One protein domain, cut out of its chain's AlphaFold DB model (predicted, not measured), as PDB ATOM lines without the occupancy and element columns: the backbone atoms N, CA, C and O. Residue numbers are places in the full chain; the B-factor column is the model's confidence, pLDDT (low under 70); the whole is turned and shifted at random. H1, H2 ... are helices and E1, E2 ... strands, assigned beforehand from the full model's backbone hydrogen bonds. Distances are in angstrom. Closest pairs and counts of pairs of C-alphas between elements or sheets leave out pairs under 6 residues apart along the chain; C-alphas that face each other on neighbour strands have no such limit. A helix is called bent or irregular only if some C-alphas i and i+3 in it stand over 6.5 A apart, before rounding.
ATOM      1  N   PHE A  13      58.434  29.575 111.579       93.62
ATOM      2  CA  PHE A  13      58.050  29.253 112.954       93.62
ATOM      3  C   PHE A  13      58.978  28.211 113.596       93.62
ATOM      4  O   PHE A  13      59.431  28.435 114.714       93.62
ATOM      5  N   LEU A  14      59.351  27.137 112.883       93.94
ATOM      6  CA  LEU A  14      60.268  26.108 113.402       93.94
ATOM      7  C   LEU A  14      61.657  26.668 113.715       93.94
ATOM      8  O   LEU A  14      62.261  26.310 114.723       93.94
ATOM      9  N   ARG A  15      62.160  27.584 112.880       91.56
ATOM     10  CA  ARG A  15      63.451  28.243 113.114       91.56
ATOM     11  C   ARG A  15      63.390  29.117 114.367       91.56
ATOM     12  O   ARG A  15      64.291  29.053 115.200       91.56
ATOM     13  N   LYS A  16      62.336  29.930 114.506       92.62
ATOM     14  CA  LYS A  16      62.131  30.802 115.676       92.62
ATOM     15  C   LYS A  16      61.949  29.997 116.960       92.62
ATOM     16  O   LYS A  16      62.534  30.350 117.982       92.62
ATOM     17  N   ASP A  17      61.181  28.916 116.893       94.44
ATOM     18  CA  ASP A  17      60.959  27.999 118.008       94.44
ATOM     19  C   ASP A  17      62.263  27.308 118.433       94.44
ATOM     20  O   ASP A  17      62.618  27.336 119.608       94.44
ATOM     21  N   PHE A  18      63.052  26.792 117.488       94.06
ATOM     22  CA  PHE A  18      64.357  26.198 117.792       94.06
ATOM     23  C   PHE A  18      65.304  27.190 118.488       94.06
ATOM     24  O   PHE A  18      65.867  26.874 119.536       94.06
ATOM     25  N   ILE A  19      65.422  28.421 117.970       93.25
ATOM     26  CA  ILE A  19      66.216  29.494 118.597       93.25
ATOM     27  C   ILE A  19      65.711  29.799 120.013       93.25
ATOM     28  O   ILE A  19      66.511  29.995 120.930       93.25
ATOM     29  N   HIS A  20      64.390  29.837 120.208       94.06
ATOM     30  CA  HIS A  20      63.794  30.037 121.524       94.06
ATOM     31  C   HIS A  20      64.196  28.920 122.491       94.06
ATOM     32  O   HIS A  20      64.634  29.223 123.602       94.06
ATOM     33  N   ARG A  21      64.083  27.652 122.073       95.06
ATOM     34  CA  ARG A  21      64.439  26.490 122.898       95.06
ATOM     35  C   ARG A  21      65.915  26.498 123.275       95.06
ATOM     36  O   ARG A  21      66.208  26.326 124.447       95.06
ATOM     37  N   VAL A  22      66.830  26.770 122.344       95.19
ATOM     38  CA  VAL A  22      68.274  26.837 122.658       95.19
ATOM     39  C   VAL A  22      68.579  27.950 123.670       95.19
ATOM     40  O   VAL A  22      69.395  27.767 124.565       95.19
ATOM     41  N   ARG A  23      67.906  29.105 123.572       94.38
ATOM     42  CA  ARG A  23      68.135  30.242 124.482       94.38
ATOM     43  C   ARG A  23      67.490  30.092 125.859       94.38
ATOM     44  O   ARG A  23      67.939  30.740 126.801       94.38
ATOM     45  N   ARG A  24      66.380  29.357 125.967       94.50
ATOM     46  CA  ARG A  24      65.526  29.336 127.175       94.50
ATOM     47  C   ARG A  24      65.324  27.961 127.786       94.50
ATOM     48  O   ARG A  24      64.667  27.839 128.818       94.50
ATOM     49  N   SER A  25      65.820  26.924 127.145       91.31
ATOM     50  CA  SER A  25      65.623  25.540 127.540       91.31
ATOM     51  C   SER A  25      66.889  24.751 127.251       91.31
ATOM     52  O   SER A  25      67.880  25.278 126.751       91.31
ATOM     53  N   ASP A  26      66.857  23.473 127.598       90.50
ATOM     54  CA  ASP A  26      67.975  22.573 127.382       90.50
ATOM     55  C   ASP A  26      67.713  21.714 126.146       90.50
ATOM     56  O   ASP A  26      66.842  20.839 126.152       90.50
ATOM     57  N   VAL A  27      68.423  22.010 125.059       96.56
ATOM     58  CA  VAL A  27      68.307  21.269 123.804       96.56
ATOM     59  C   VAL A  27      69.398  20.205 123.769       96.56
ATOM     60  O   VAL A  27      70.580  20.508 123.583       96.56
ATOM     61  N   ARG A  28      68.981  18.948 123.945       96.94
ATOM     62  CA  ARG A  28      69.862  17.777 123.987       96.94
ATOM     63  C   ARG A  28      69.468  16.747 122.940       96.94
ATOM     64  O   ARG A  28      68.285  16.515 122.704       96.94
ATOM     65  N   TYR A  29      70.473  16.092 122.380       97.88
ATOM     66  CA  TYR A  29      70.325  14.947 121.492       97.88
ATOM     67  C   TYR A  29      71.246  13.824 121.956       97.88
ATOM     68  O   TYR A  29      72.344  14.095 122.440       97.88
ATOM     69  N   ILE A  30      70.829  12.575 121.761       98.06
ATOM     70  CA  ILE A  30      71.720  11.418 121.871       98.06
ATOM     71  C   ILE A  30      72.111  11.007 120.457       98.06
ATOM     72  O   ILE A  30      71.259  10.683 119.632       98.06
ATOM     73  N   LEU A  31      73.405  11.077 120.160       97.56
ATOM     74  CA  LEU A  31      73.971  10.526 118.941       97.56
ATOM     75  C   LEU A  31      74.078   9.015 119.122       97.56
ATOM     76  O   LEU A  31      74.811   8.552 119.996       97.56
ATOM     77  N   GLN A  32      73.367   8.271 118.285       97.69
ATOM     78  CA  GLN A  32      73.367   6.813 118.280       97.69
ATOM     79  C   GLN A  32      73.950   6.278 116.971       97.69
ATOM     80  O   GLN A  32      73.937   6.961 115.945       97.69
ATOM     81  N   ALA A  33      74.443   5.044 117.004       96.31
ATOM     82  CA  ALA A  33      74.872   4.317 115.817       96.31
ATOM     83  C   ALA A  33      74.462   2.842 115.905       96.31
ATOM     84  O   ALA A  33      74.434   2.266 116.991       96.31
ATOM     85  N   GLN A  34      74.187   2.233 114.753       96.25
ATOM     86  CA  GLN A  34      74.136   0.780 114.601       96.25
ATOM     87  C   GLN A  34      75.488   0.302 114.065       96.25
ATOM     88  O   GLN A  34      76.107   0.975 113.236       96.25
ATOM     89  N   LEU A  35      75.948  -0.859 114.526       93.56
ATOM     90  CA  LEU A  35      77.216  -1.456 114.110       93.56
ATOM     91  C   LEU A  35      76.939  -2.814 113.463       93.56
ATOM     92  O   LEU A  35      76.228  -3.641 114.032       93.56
ATOM     93  N   ARG A  36      77.498  -3.036 112.273       91.44
ATOM     94  CA  ARG A  36      77.377  -4.291 111.527       91.44
ATOM     95  C   ARG A  36      78.721  -4.627 110.900       91.44
ATOM     96  O   ARG A  36      79.292  -3.803 110.188       91.44
ATOM     97  N   ASP A  37      79.205  -5.835 111.159       89.06
ATOM     98  CA  ASP A  37      80.443  -6.323 110.564       89.06
ATOM     99  C   ASP A  37      80.275  -6.561 109.060       89.06
ATOM    100  O   ASP A  37      79.228  -7.021 108.586       89.06
ATOM    101  N   THR A  38      81.332  -6.281 108.300       83.81
ATOM    102  CA  THR A  38      81.388  -6.629 106.880       83.81
ATOM    103  C   THR A  38      81.509  -8.147 106.740       83.81
ATOM    104  O   THR A  38      82.397  -8.740 107.359       83.81
ATOM    105  N   PRO A  39      80.672  -8.803 105.915       80.12
ATOM    106  CA  PRO A  39      80.789 -10.240 105.705       80.12
ATOM    107  C   PRO A  39      82.146 -10.594 105.062       80.12
ATOM    108  O   PRO A  39      82.618  -9.859 104.191       80.12
ATOM    109  N   PRO A  40      82.793 -11.704 105.467       77.62
ATOM    110  CA  PRO A  40      83.982 -12.218 104.798       77.62
ATOM    111  C   PRO A  40      83.597 -13.154 103.628       77.62
ATOM    112  O   PRO A  40      82.811 -14.080 103.838       77.62
ATOM    113  N   PRO A  41      84.176 -13.002 102.419       79.75
ATOM    114  CA  PRO A  41      85.089 -11.942 101.989       79.75
ATOM    115  C   PRO A  41      84.358 -10.609 101.733       79.75
ATOM    116  O   PRO A  41      83.167 -10.631 101.416       79.75
ATOM    117  N   PRO A  42      85.059  -9.458 101.799       72.75
ATOM    118  CA  PRO A  42      84.464  -8.161 101.497       72.75
ATOM    119  C   PRO A  42      83.797  -8.154 100.119       72.75
ATOM    120  O   PRO A  42      84.419  -8.476  99.106       72.75
ATOM    121  N   VAL A  43      82.530  -7.765 100.094       75.25
ATOM    122  CA  VAL A  43      81.697  -7.667  98.892       75.25
ATOM    123  C   VAL A  43      81.500  -6.198  98.537       75.25
ATOM    124  O   VAL A  43      81.183  -5.387  99.404       75.25
ATOM    125  N   GLY A  44      81.728  -5.854  97.265       74.06
ATOM    126  CA  GLY A  44      81.689  -4.466  96.787       74.06
ATOM    127  C   GLY A  44      80.277  -3.879  96.773       74.06
ATOM    128  O   GLY A  44      80.016  -2.885  97.443       74.06
ATOM    129  N   ASN A  45      79.355  -4.519  96.049       83.81
ATOM    130  CA  ASN A  45      77.948  -4.124  96.007       83.81
ATOM    131  C   ASN A  45      77.116  -5.092  96.862       83.81
ATOM    132  O   ASN A  45      76.920  -6.245  96.484       83.81
ATOM    133  N   HIS A  46      76.685  -4.648  98.043       87.62
ATOM    134  CA  HIS A  46      75.997  -5.478  99.033       87.62
ATOM    135  C   HIS A  46      74.876  -4.690  99.711       87.62
ATOM    136  O   HIS A  46      75.027  -3.491  99.939       87.62
ATOM    137  N   GLU A  47      73.803  -5.375 100.117       88.44
ATOM    138  CA  GLU A  47      72.640  -4.801 100.828       88.44
ATOM    139  C   GLU A  47      73.008  -4.006 102.094       88.44
ATOM    140  O   GLU A  47      72.264  -3.139 102.531       88.44
ATOM    141  N   LEU A  48      74.189  -4.264 102.669       89.06
ATOM    142  CA  LEU A  48      74.751  -3.503 103.791       89.06
ATOM    143  C   LEU A  48      74.808  -2.003 103.481       89.06
ATOM    144  O   LEU A  48      74.643  -1.185 104.382       89.06
ATOM    145  N   PHE A  49      75.069  -1.664 102.219       90.19
ATOM    146  CA  PHE A  49      75.230  -0.298 101.749       90.19
ATOM    147  C   PHE A  49      73.951   0.276 101.132       90.19
ATOM    148  O   PHE A  49      73.994   1.428 100.708       90.19
ATOM    149  N   ASP A  50      72.851  -0.488 101.054       92.38
ATOM    150  CA  ASP A  50      71.589  -0.037 100.455       92.38
ATOM    151  C   ASP A  50      70.927   1.030 101.341       92.38
ATOM    152  O   ASP A  50      70.412   0.711 102.414       92.38
ATOM    153  N   PRO A  51      70.900   2.309 100.915       91.00
ATOM    154  CA  PRO A  51      70.335   3.379 101.728       91.00
ATOM    155  C   PRO A  51      68.798   3.349 101.771       91.00
ATOM    156  O   PRO A  51      68.204   4.152 102.489       91.00
ATOM    157  N   SER A  52      68.145   2.482 100.988       94.06
ATOM    158  CA  SER A  52      66.686   2.341 100.959       94.06
ATOM    159  C   SER A  52      66.147   1.369 102.010       94.06
ATOM    160  O   SER A  52      64.944   1.377 102.274       94.06
ATOM    161  N   GLN A  53      67.018   0.557 102.619       93.62
ATOM    162  CA  GLN A  53      66.637  -0.468 103.586       93.62
ATOM    163  C   GLN A  53      67.249  -0.175 104.959       93.62
ATOM    164  O   GLN A  53      68.473  -0.217 105.108       93.62
ATOM    165  N   PRO A  54      66.434   0.096 105.995       94.50
ATOM    166  CA  PRO A  54      66.956   0.198 107.349       94.50
ATOM    167  C   PRO A  54      67.452  -1.170 107.829       94.50
ATOM    168  O   PRO A  54      66.906  -2.218 107.469       94.50
ATOM    169  N   TRP A  55      68.469  -1.176 108.688       94.75
ATOM    170  CA  TRP A  55      68.899  -2.411 109.333       94.75
ATOM    171  C   TRP A  55      67.892  -2.842 110.395       94.75
ATOM    172  O   TRP A  55      67.320  -2.027 111.115       94.75
ATOM    173  N   ASN A  56      67.694  -4.152 110.505       95.06
ATOM    174  CA  ASN A  56      66.791  -4.717 111.493       95.06
ATOM    175  C   ASN A  56      67.322  -4.458 112.915       95.06
ATOM    176  O   ASN A  56      68.353  -5.008 113.301       95.06
ATOM    177  N   GLU A  57      66.592  -3.662 113.696       96.75
ATOM    178  CA  GLU A  57      67.008  -3.215 115.033       96.75
ATOM    179  C   GLU A  57      67.092  -4.341 116.074       96.75
ATOM    180  O   GLU A  57      67.808  -4.202 117.061       96.75
ATOM    181  N   TYR A  58      66.410  -5.474 115.859       96.75
ATOM    182  CA  TYR A  58      66.559  -6.648 116.724       96.75
ATOM    183  C   TYR A  58      67.949  -7.281 116.570       96.75
ATOM    184  O   TYR A  58      68.542  -7.727 117.550       96.75
ATOM    185  N   TRP A  59      68.482  -7.303 115.344       95.56
ATOM    186  CA  TRP A  59      69.805  -7.864 115.051       95.56
ATOM    187  C   TRP A  59      70.932  -6.838 115.196       95.56
ATOM    188  O   TRP A  59      72.046  -7.204 115.563       95.56
ATOM    189  N   PHE A  60      70.641  -5.565 114.927       96.50
ATOM    190  CA  PHE A  60      71.590  -4.455 114.969       96.50
ATOM    191  C   PHE A  60      70.997  -3.321 115.812       96.50
ATOM    192  O   PHE A  60      70.472  -2.353 115.260       96.50
ATOM    193  N   PRO A  61      71.007  -3.432 117.148       97.44
ATOM    194  CA  PRO A  61      70.406  -2.418 118.001       97.44
ATOM    195  C   PRO A  61      71.159  -1.089 117.904       97.44
ATOM    196  O   PRO A  61      72.365  -1.044 117.647       97.44
ATOM    197  N   TRP A  62      70.437   0.003 118.147       98.00
ATOM    198  CA  TRP A  62      71.043   1.313 118.345       98.00
ATOM    199  C   TRP A  62      71.890   1.318 119.615       98.00
ATOM    200  O   TRP A  62      71.460   0.843 120.668       98.00
ATOM    201  N   VAL A  63      73.089   1.883 119.518       97.81
ATOM    202  CA  VAL A  63      73.989   2.079 120.652       97.81
ATOM    203  C   VAL A  63      74.209   3.575 120.849       97.81
ATOM    204  O   VAL A  63      74.544   4.288 119.898       97.81
ATOM    205  N   ASP A  64      74.034   4.045 122.082       98.19
ATOM    206  CA  ASP A  64      74.302   5.429 122.472       98.19
ATOM    207  C   ASP A  64      75.803   5.710 122.405       98.19
ATOM    208  O   ASP A  64      76.604   5.047 123.063       98.19
ATOM    209  N   MET A  65      76.189   6.699 121.602       96.19
ATOM    210  CA  MET A  65      77.585   7.095 121.425       96.19
ATOM    211  C   MET A  65      77.911   8.319 122.280       96.19
ATOM    212  O   MET A  65      78.851   8.298 123.072       96.19
ATOM    213  N   PHE A  66      77.139   9.398 122.116       97.31
ATOM    214  CA  PHE A  66      77.429  10.693 122.736       97.31
ATOM    215  C   PHE A  66      76.156  11.491 123.009       97.31
ATOM    216  O   PHE A  66      75.172  11.375 122.285       97.31
ATOM    217  N   GLU A  67      76.206  12.380 123.998       97.88
ATOM    218  CA  GLU A  67      75.206  13.434 124.176       97.88
ATOM    219  C   GLU A  67      75.695  14.719 123.490       97.88
ATOM    220  O   GLU A  67      76.813  15.179 123.723       97.88
ATOM    221  N   ILE A  68      74.851  15.314 122.650       97.62
ATOM    222  CA  ILE A  68      75.079  16.614 122.019       97.62
ATOM    223  C   ILE A  68      74.189  17.632 122.722       97.62
ATOM    224  O   ILE A  68      72.967  17.483 122.746       97.62
ATOM    225  N   ARG A  69      74.799  18.693 123.257       97.06
ATOM    226  CA  ARG A  69      74.089  19.824 123.866       97.06
ATOM    227  C   ARG A  69      74.240  21.062 123.003       97.06
ATOM    228  O   ARG A  69      75.358  21.433 122.657       97.06
ATOM    229  N   LEU A  70      73.122  21.708 122.695       95.69
ATOM    230  CA  LEU A  70      73.097  22.981 121.984       95.69
ATOM    231  C   LEU A  70      72.707  24.078 122.973       95.69
ATOM    232  O   LEU A  70      71.555  24.158 123.391       95.69
ATOM    233  N   ASN A  71      73.682  24.894 123.368       94.31
ATOM    234  CA  ASN A  71      73.544  25.922 124.405       94.31
ATOM    235  C   ASN A  71      73.725  27.357 123.884       94.31
ATOM    236  O   ASN A  71      73.508  28.308 124.632       94.31
ATOM    237  N   GLU A  72      74.118  27.525 122.621       93.19
ATOM    238  CA  GLU A  72      74.341  28.826 121.998       93.19
ATOM    239  C   GLU A  72      73.757  28.855 120.582       93.19
ATOM    240  O   GLU A  72      73.793  27.867 119.845       93.19
ATOM    241  N   VAL A  73      73.199  30.008 120.207       92.50
ATOM    242  CA  VAL A  73      72.657  30.260 118.869       92.50
ATOM    243  C   VAL A  73      73.657  31.086 118.074       92.50
ATOM    244  O   VAL A  73      74.147  32.103 118.553       92.50
ATOM    245  N   ILE A  74      73.892  30.700 116.821       90.88
ATOM    246  CA  ILE A  74      74.615  31.534 115.859       90.88
ATOM    247  C   ILE A  74      73.601  32.468 115.188       90.88
ATOM    248  O   ILE A  74      72.855  32.054 114.300       90.88
ATOM    249  N   ASP A  75      73.559  33.726 115.629       83.19
ATOM    250  CA  ASP A  75      72.627  34.733 115.101       83.19
ATOM    251  C   ASP A  75      73.042  35.296 113.729       83.19
ATOM    252  O   ASP A  75      72.196  35.762 112.961       83.19
ATOM    253  N   ASP A  76      74.332  35.219 113.387       88.38
ATOM    254  CA  ASP A  76      74.840  35.630 112.077       88.38
ATOM    255  C   ASP A  76      74.392  34.635 110.991       88.38
ATOM    256  O   ASP A  76      75.004  33.587 110.769       88.38
ATOM    257  N   GLN A  77      73.332  35.000 110.266       81.00
ATOM    258  CA  GLN A  77      72.817  34.231 109.130       81.00
ATOM    259  C   GLN A  77      73.873  34.005 108.045       81.00
ATOM    260  O   GLN A  77      73.861  32.964 107.387       81.00
ATOM    261  N   ALA A  78      74.803  34.943 107.855       82.50
ATOM    262  CA  ALA A  78      75.881  34.784 106.894       82.50
ATOM    263  C   ALA A  78      76.910  33.759 107.397       82.50
ATOM    264  O   ALA A  78      77.384  32.949 106.603       82.50
ATOM    265  N   ALA A  79      77.221  33.731 108.698       85.06
ATOM    266  CA  ALA A  79      78.053  32.678 109.286       85.06
ATOM    267  C   ALA A  79      77.394  31.301 109.165       85.06
ATOM    268  O   ALA A  79      78.046  30.371 108.691       85.06
ATOM    269  N   VAL A  80      76.105  31.183 109.501       85.19
ATOM    270  CA  VAL A  80      75.344  29.931 109.342       85.19
ATOM    271  C   VAL A  80      75.341  29.479 107.882       85.19
ATOM    272  O   VAL A  80      75.606  28.316 107.596       85.19
ATOM    273  N   SER A  81      75.130  30.404 106.944       80.56
ATOM    274  CA  SER A  81      75.126  30.102 105.505       80.56
ATOM    275  C   SER A  81      76.493  29.664 104.966       80.56
ATOM    276  O   SER A  81      76.559  28.991 103.938       80.56
ATOM    277  N   ARG A  82      77.589  30.033 105.644       82.94
ATOM    278  CA  ARG A  82      78.957  29.611 105.304       82.94
ATOM    279  C   ARG A  82      79.350  28.267 105.917       82.94
ATOM    280  O   ARG A  82      80.368  27.722 105.488       82.94
ATOM    281  N   LEU A  83      78.596  27.745 106.892       85.81
ATOM    282  CA  LEU A  83      78.907  26.467 107.535       85.81
ATOM    283  C   LEU A  83      78.987  25.334 106.510       85.81
ATOM    284  O   LEU A  83      78.228  25.255 105.543       85.81
ATOM    285  N   GLU A  84      79.935  24.435 106.754       81.94
ATOM    286  CA  GLU A  84      80.292  23.378 105.822       81.94
ATOM    287  C   GLU A  84      80.093  22.011 106.447       81.94
ATOM    288  O   GLU A  84      80.797  21.632 107.384       81.94
ATOM    289  N   MET A  85      79.191  21.235 105.861       83.12
ATOM    290  CA  MET A  85      79.062  19.817 106.161       83.12
ATOM    291  C   MET A  85      79.595  19.039 104.963       83.12
ATOM    292  O   MET A  85      78.982  19.021 103.895       83.12
ATOM    293  N   ASN A  86      80.774  18.444 105.126       82.94
ATOM    294  CA  ASN A  86      81.412  17.626 104.105       82.94
ATOM    295  C   ASN A  86      81.582  16.208 104.657       82.94
ATOM    296  O   ASN A  86      82.292  16.049 105.652       82.94
ATOM    297  N   PRO A  87      80.978  15.185 104.031       80.44
ATOM    298  CA  PRO A  87      81.085  13.819 104.527       80.44
ATOM    299  C   PRO A  87      82.528  13.275 104.457       80.44
ATOM    300  O   PRO A  87      82.855  12.369 105.210       80.44
ATOM    301  N   ASN A  88      83.419  13.868 103.643       83.00
ATOM    302  CA  ASN A  88      84.853  13.536 103.619       83.00
ATOM    303  C   ASN A  88      85.656  14.153 104.774       83.00
ATOM    304  O   ASN A  88      86.843  13.868 104.916       83.00
ATOM    305  N   ARG A  89      85.057  15.035 105.584       85.75
ATOM    306  CA  ARG A  89      85.717  15.627 106.756       85.75
ATOM    307  C   ARG A  89      85.549  14.710 107.971       85.75
ATOM    308  O   ARG A  89      85.033  15.129 109.005       85.75
ATOM    309  N   SER A  90      85.965  13.459 107.823       86.12
ATOM    310  CA  SER A  90      85.917  12.435 108.863       86.12
ATOM    311  C   SER A  90      87.328  11.995 109.288       86.12
ATOM    312  O   SER A  90      88.280  12.130 108.514       86.12
ATOM    313  N   PRO A  91      87.499  11.489 110.524       89.19
ATOM    314  CA  PRO A  91      88.730  10.820 110.935       89.19
ATOM    315  C   PRO A  91      89.006   9.571 110.090       89.19
ATOM    316  O   PRO A  91      88.088   8.965 109.547       89.19
ATOM    317  N   GLU A  92      90.261   9.123 110.052       86.62
ATOM    318  CA  GLU A  92      90.681   7.991 109.215       86.62
ATOM    319  C   GLU A  92      89.930   6.678 109.505       86.62
ATOM    320  O   GLU A  92      89.745   5.857 108.604       86.62
ATOM    321  N   CYS A  93      89.481   6.497 110.749       87.56
ATOM    322  CA  CYS A  93      88.725   5.332 111.204       87.56
ATOM    323  C   CYS A  93      87.252   5.327 110.765       87.56
ATOM    324  O   CYS A  93      86.585   4.309 110.925       87.56
ATOM    325  N   ILE A  94      86.738   6.428 110.211       87.88
ATOM    326  CA  ILE A  94      85.366   6.541 109.713       87.88
ATOM    327  C   ILE A  94      85.456   6.970 108.255       87.88
ATOM    328  O   ILE A  94      85.750   8.124 107.953       87.88
ATOM    329  N   ARG A  95      85.217   6.039 107.332       85.56
ATOM    330  CA  ARG A  95      85.297   6.301 105.891       85.56
ATOM    331  C   ARG A  95      83.979   5.973 105.214       85.56
ATOM    332  O   ARG A  95      83.284   5.039 105.602       85.56
ATOM    333  N   ILE A  96      83.661   6.742 104.181       87.31
ATOM    334  CA  ILE A  96      82.512   6.468 103.321       87.31
ATOM    335  C   ILE A  96      82.859   5.262 102.434       87.31
ATOM    336  O   ILE A  96      83.954   5.244 101.860       87.31
ATOM    337  N   PRO A  97      81.959   4.275 102.282       87.88
ATOM    338  CA  PRO A  97      82.116   3.217 101.292       87.88
ATOM    339  C   PRO A  97      82.252   3.795  99.878       87.88
ATOM    340  O   PRO A  97      81.499   4.688  99.483       87.88
ATOM    341  N   LEU A  98      83.219   3.292  99.111       87.94
ATOM    342  CA  LEU A  98      83.432   3.713  97.730       87.94
ATOM    343  C   LEU A  98      82.638   2.825  96.773       87.94
ATOM    344  O   LEU A  98      82.580   1.611  96.939       87.94
ATOM    345  N   ALA A  99      82.080   3.453  95.747       90.75
ATOM    346  CA  ALA A  99      81.435   2.788  94.620       90.75
ATOM    347  C   ALA A  99      82.338   2.777  93.384       90.75
ATOM    348  O   ALA A  99      83.076   3.737  93.144       90.75
ATOM    349  N   THR A 100      82.221   1.720  92.585       89.62
ATOM    350  CA  THR A 100      82.902   1.567  91.288       89.62
ATOM    351  C   THR A 100      81.947   1.702  90.103       89.62
ATOM    352  O   THR A 100      82.389   2.015  89.000       89.62
ATOM    353  N   SER A 101      80.646   1.523  90.343       91.25
ATOM    354  CA  SER A 101      79.555   1.701  89.387       91.25
ATOM    355  C   SER A 101      78.501   2.671  89.944       91.25
ATOM    356  O   SER A 101      78.292   2.707  91.160       91.25
ATOM    357  N   PRO A 102      77.797   3.450  89.099       90.94
ATOM    358  CA  PRO A 102      76.616   4.202  89.531       90.94
ATOM    359  C   PRO A 102      75.497   3.311  90.097       90.94
ATOM    360  O   PRO A 102      74.726   3.786  90.928       90.94
ATOM    361  N   ASP A 103      75.441   2.038  89.701       91.88
ATOM    362  CA  ASP A 103      74.438   1.072  90.173       91.88
ATOM    363  C   ASP A 103      74.797   0.434  91.530       91.88
ATOM    364  O   ASP A 103      74.010  -0.334  92.086       91.88
ATOM    365  N   ASP A 104      75.984   0.726  92.076       94.00
ATOM    366  CA  ASP A 104      76.371   0.238  93.399       94.00
ATOM    367  C   ASP A 104      75.571   0.965  94.480       94.00
ATOM    368  O   ASP A 104      75.432   2.186  94.447       94.00
ATOM    369  N   TYR A 105      75.139   0.256  95.520       93.62
ATOM    370  CA  TYR A 105      74.417   0.871  96.637       93.62
ATOM    371  C   TYR A 105      75.200   2.013  97.319       93.62
ATOM    372  O   TYR A 105      74.631   3.025  97.730       93.62
ATOM    373  N   ALA A 106      76.531   1.899  97.367       91.69
ATOM    374  CA  ALA A 106      77.421   2.929  97.902       91.69
ATOM    375  C   ALA A 106      77.522   4.196  97.020       91.69
ATOM    376  O   ALA A 106      78.098   5.204  97.450       91.69
ATOM    377  N   SER A 107      76.981   4.179  95.793       93.44
ATOM    378  CA  SER A 107      77.164   5.250  94.806       93.44
ATOM    379  C   SER A 107      76.590   6.581  95.275       93.44
ATOM    380  O   SER A 107      77.197   7.621  95.030       93.44
ATOM    381  N   LEU A 108      75.491   6.571  96.035       90.62
ATOM    382  CA  LEU A 108      74.876   7.789  96.562       90.62
ATOM    383  C   LEU A 108      75.805   8.521  97.541       90.62
ATOM    384  O   LEU A 108      76.003   9.734  97.433       90.62
ATOM    385  N   GLY A 109      76.393   7.790  98.492       88.50
ATOM    386  CA  GLY A 109      77.353   8.347  99.446       88.50
ATOM    387  C   GLY A 109      78.614   8.851  98.743       88.50
ATOM    388  O   GLY A 109      79.037   9.990  98.967       88.50
ATOM    389  N   HIS A 110      79.155   8.040  97.828       90.81
ATOM    390  CA  HIS A 110      80.343   8.376  97.045       90.81
ATOM    391  C   HIS A 110      80.120   9.615  96.156       90.81
ATOM    392  O   HIS A 110      80.927  10.545  96.157       90.81
ATOM    393  N   ALA A 111      78.990   9.702  95.454       90.00
ATOM    394  CA  ALA A 111      78.665  10.847  94.610       90.00
ATOM    395  C   ALA A 111      78.546  12.142  95.427       90.00
ATOM    396  O   ALA A 111      79.069  13.177  95.015       90.00
ATOM    397  N   ARG A 112      77.924  12.108  96.616       87.81
ATOM    398  CA  ARG A 112      77.830  13.286  97.503       87.81
ATOM    399  C   ARG A 112      79.207  13.770  97.952       87.81
ATOM    400  O   ARG A 112      79.447  14.976  97.959       87.81
ATOM    401  N   ALA A 113      80.113  12.846  98.263       87.25
ATOM    402  CA  ALA A 113      81.497  13.155  98.611       87.25
ATOM    403  C   ALA A 113      82.256  13.879  97.482       87.25
ATOM    404  O   ALA A 113      83.094  14.735  97.765       87.25
ATOM    405  N   ILE A 114      81.936  13.591  96.216       87.50
ATOM    406  CA  ILE A 114      82.533  14.250  95.043       87.50
ATOM    407  C   ILE A 114      81.840  15.588  94.734       87.50
ATOM    408  O   ILE A 114      82.498  16.604  94.507       87.50
ATOM    409  N   VAL A 115      80.504  15.610  94.724       87.69
ATOM    410  CA  VAL A 115      79.707  16.749  94.236       87.69
ATOM    411  C   VAL A 115      79.665  17.901  95.237       87.69
ATOM    412  O   VAL A 115      79.713  19.066  94.836       87.69
ATOM    413  N   TYR A 116      79.571  17.616  96.540       85.19
ATOM    414  CA  TYR A 116      79.341  18.650  97.555       85.19
ATOM    415  C   TYR A 116      80.460  19.701  97.616       85.19
ATOM    416  O   TYR A 116      80.129  20.891  97.655       85.19
ATOM    417  N   PRO A 117      81.756  19.328  97.554       83.00
ATOM    418  CA  PRO A 117      82.839  20.303  97.444       83.00
ATOM    419  C   PRO A 117      82.705  21.217  96.214       83.00
ATOM    420  O   PRO A 117      82.855  22.432  96.339       83.00
ATOM    421  N   GLY A 118      82.363  20.660  95.047       82.31
ATOM    422  CA  GLY A 118      82.226  21.418  93.796       82.31
ATOM    423  C   GLY A 118      81.033  22.379  93.794       82.31
ATOM    424  O   GLY A 118      81.192  23.574  93.539       82.31
ATOM    425  N   ALA A 119      79.842  21.896  94.161       81.69
ATOM    426  CA  ALA A 119      78.640  22.729  94.277       81.69
ATOM    427  C   ALA A 119      78.815  23.852  95.313       81.69
ATOM    428  O   ALA A 119      78.244  24.938  95.195       81.69
ATOM    429  N   ARG A 120      79.622  23.606  96.345       75.94
ATOM    430  CA  ARG A 120      79.986  24.629  97.318       75.94
ATOM    431  C   ARG A 120      80.942  25.669  96.739       75.94
ATOM    432  O   ARG A 120      80.686  26.854  96.935       75.94
ATOM    433  N   ALA A 121      82.005  25.251  96.055       80.38
ATOM    434  CA  ALA A 121      82.937  26.178  95.417       80.38
ATOM    435  C   ALA A 121      82.193  27.142  94.477       80.38
ATOM    436  O   ALA A 121      82.433  28.346  94.515       80.38
ATOM    437  N   ALA A 122      81.203  26.631  93.737       82.88
ATOM    438  CA  ALA A 122      80.316  27.454  92.921       82.88
ATOM    439  C   ALA A 122      79.501  28.463  93.754       82.88
ATOM    440  O   ALA A 122      79.486  29.643  93.422       82.88
ATOM    441  N   ARG A 123      78.872  28.045  94.865       77.75
ATOM    442  CA  ARG A 123      78.112  28.953  95.751       77.75
ATOM    443  C   ARG A 123      78.974  30.046  96.382       77.75
ATOM    444  O   ARG A 123      78.520  31.177  96.481       77.75
ATOM    445  N   ALA A 124      80.196  29.722  96.798       76.06
ATOM    446  CA  ALA A 124      81.116  30.696  97.388       76.06
ATOM    447  C   ALA A 124      81.623  31.736  96.370       76.06
ATOM    448  O   ALA A 124      82.023  32.826  96.768       76.06
ATOM    449  N   ALA A 125      81.605  31.406  95.073       75.25
ATOM    450  CA  ALA A 125      81.996  32.309  93.992       75.25
ATOM    451  C   ALA A 125      80.880  33.284  93.568       75.25
ATOM    452  O   ALA A 125      81.154  34.245  92.848       75.25
ATOM    453  N   VAL A 126      79.632  33.061  93.998       69.94
ATOM    454  CA  VAL A 126      78.516  33.978  93.735       69.94
ATOM    455  C   VAL A 126      78.548  35.100  94.783       69.94
ATOM    456  O   VAL A 126      78.577  34.800  95.980       69.94
TER     457      VAL A 126
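What this domain is: This is residues 13 to 126 of the 132 residues of an uncharacterized protein of Sinorhizobium fredii CCBAU 25509 (UniProt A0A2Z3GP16). A long hairpin of two strands, E1 and E2, makes one side of a loose, open frame, and the bent helix H3 makes the opposite side, with a hollow between them. H1 sits at the end of the hairpin where E1 begins and E2 ends; the rest is largely long links, and residues 76 to 81, of which 77 to 81 belong to H2, stick out free. The 114 printed residues run H1, E1, E2, H2, H3, with an antiparallel sheet E1 - E2; the class is mixed, helices and strands, with under half of the residues in named elements. The whole is loose, with a radius of gyration of the C-alphas of 18.4 A and spans of 51 by 42 by 28 A.

Where its parts are: E1, residues 27 to 33, is 19.9 A long, and E2, residues 63 to 70, is 21.0 A. H1, residues 13 to 24, is 16.1 A long and begins at C-alpha 13 (58.050, 29.253, 112.954). H2 is residues 77 to 82, 8.6 A long. H3, residues 107 to 125, was assigned as one helix by its hydrogen bonds but is bent: C-alphas 114 and 117 are 6.5 A apart. Its arms are H3a, residues 107 to 114, 10.5 A long, and H3b, residues 117 to 125, 12.5 A long, ending at C-alpha 125 (81.996, 32.309, 93.992).

How they stand to each other: The hairpin E1 and E2 is antiparallel at 154 degrees, with N 31 and O 66 at 2.8 A and N 68 and O 29 at 2.8 A, within hydrogen-bond range. The closest C-alphas of H1 and E2 are those of Val 22 and Leu 70, 6.2 A apart. Both strands are apart from H3a and H3b. H3a and H3b stand at a steep tilt of 40 degrees. H2 and H3b are only just apart, their closest C-alphas 8.3 A from each other. In H1, H2, H3a and H3b every O i to N i+4 pair is within hydrogen-bond range.

The domain as a whole: The two C-alphas farthest apart, those of Arg 24 and Pro 41, are 52.2 A apart. The printed part has no cut. The links E1 to E2, 29 residues, and H2 to H3, 24 residues, are long. The mean pLDDT of the printed part is 89.2, and residue 126 is under 70.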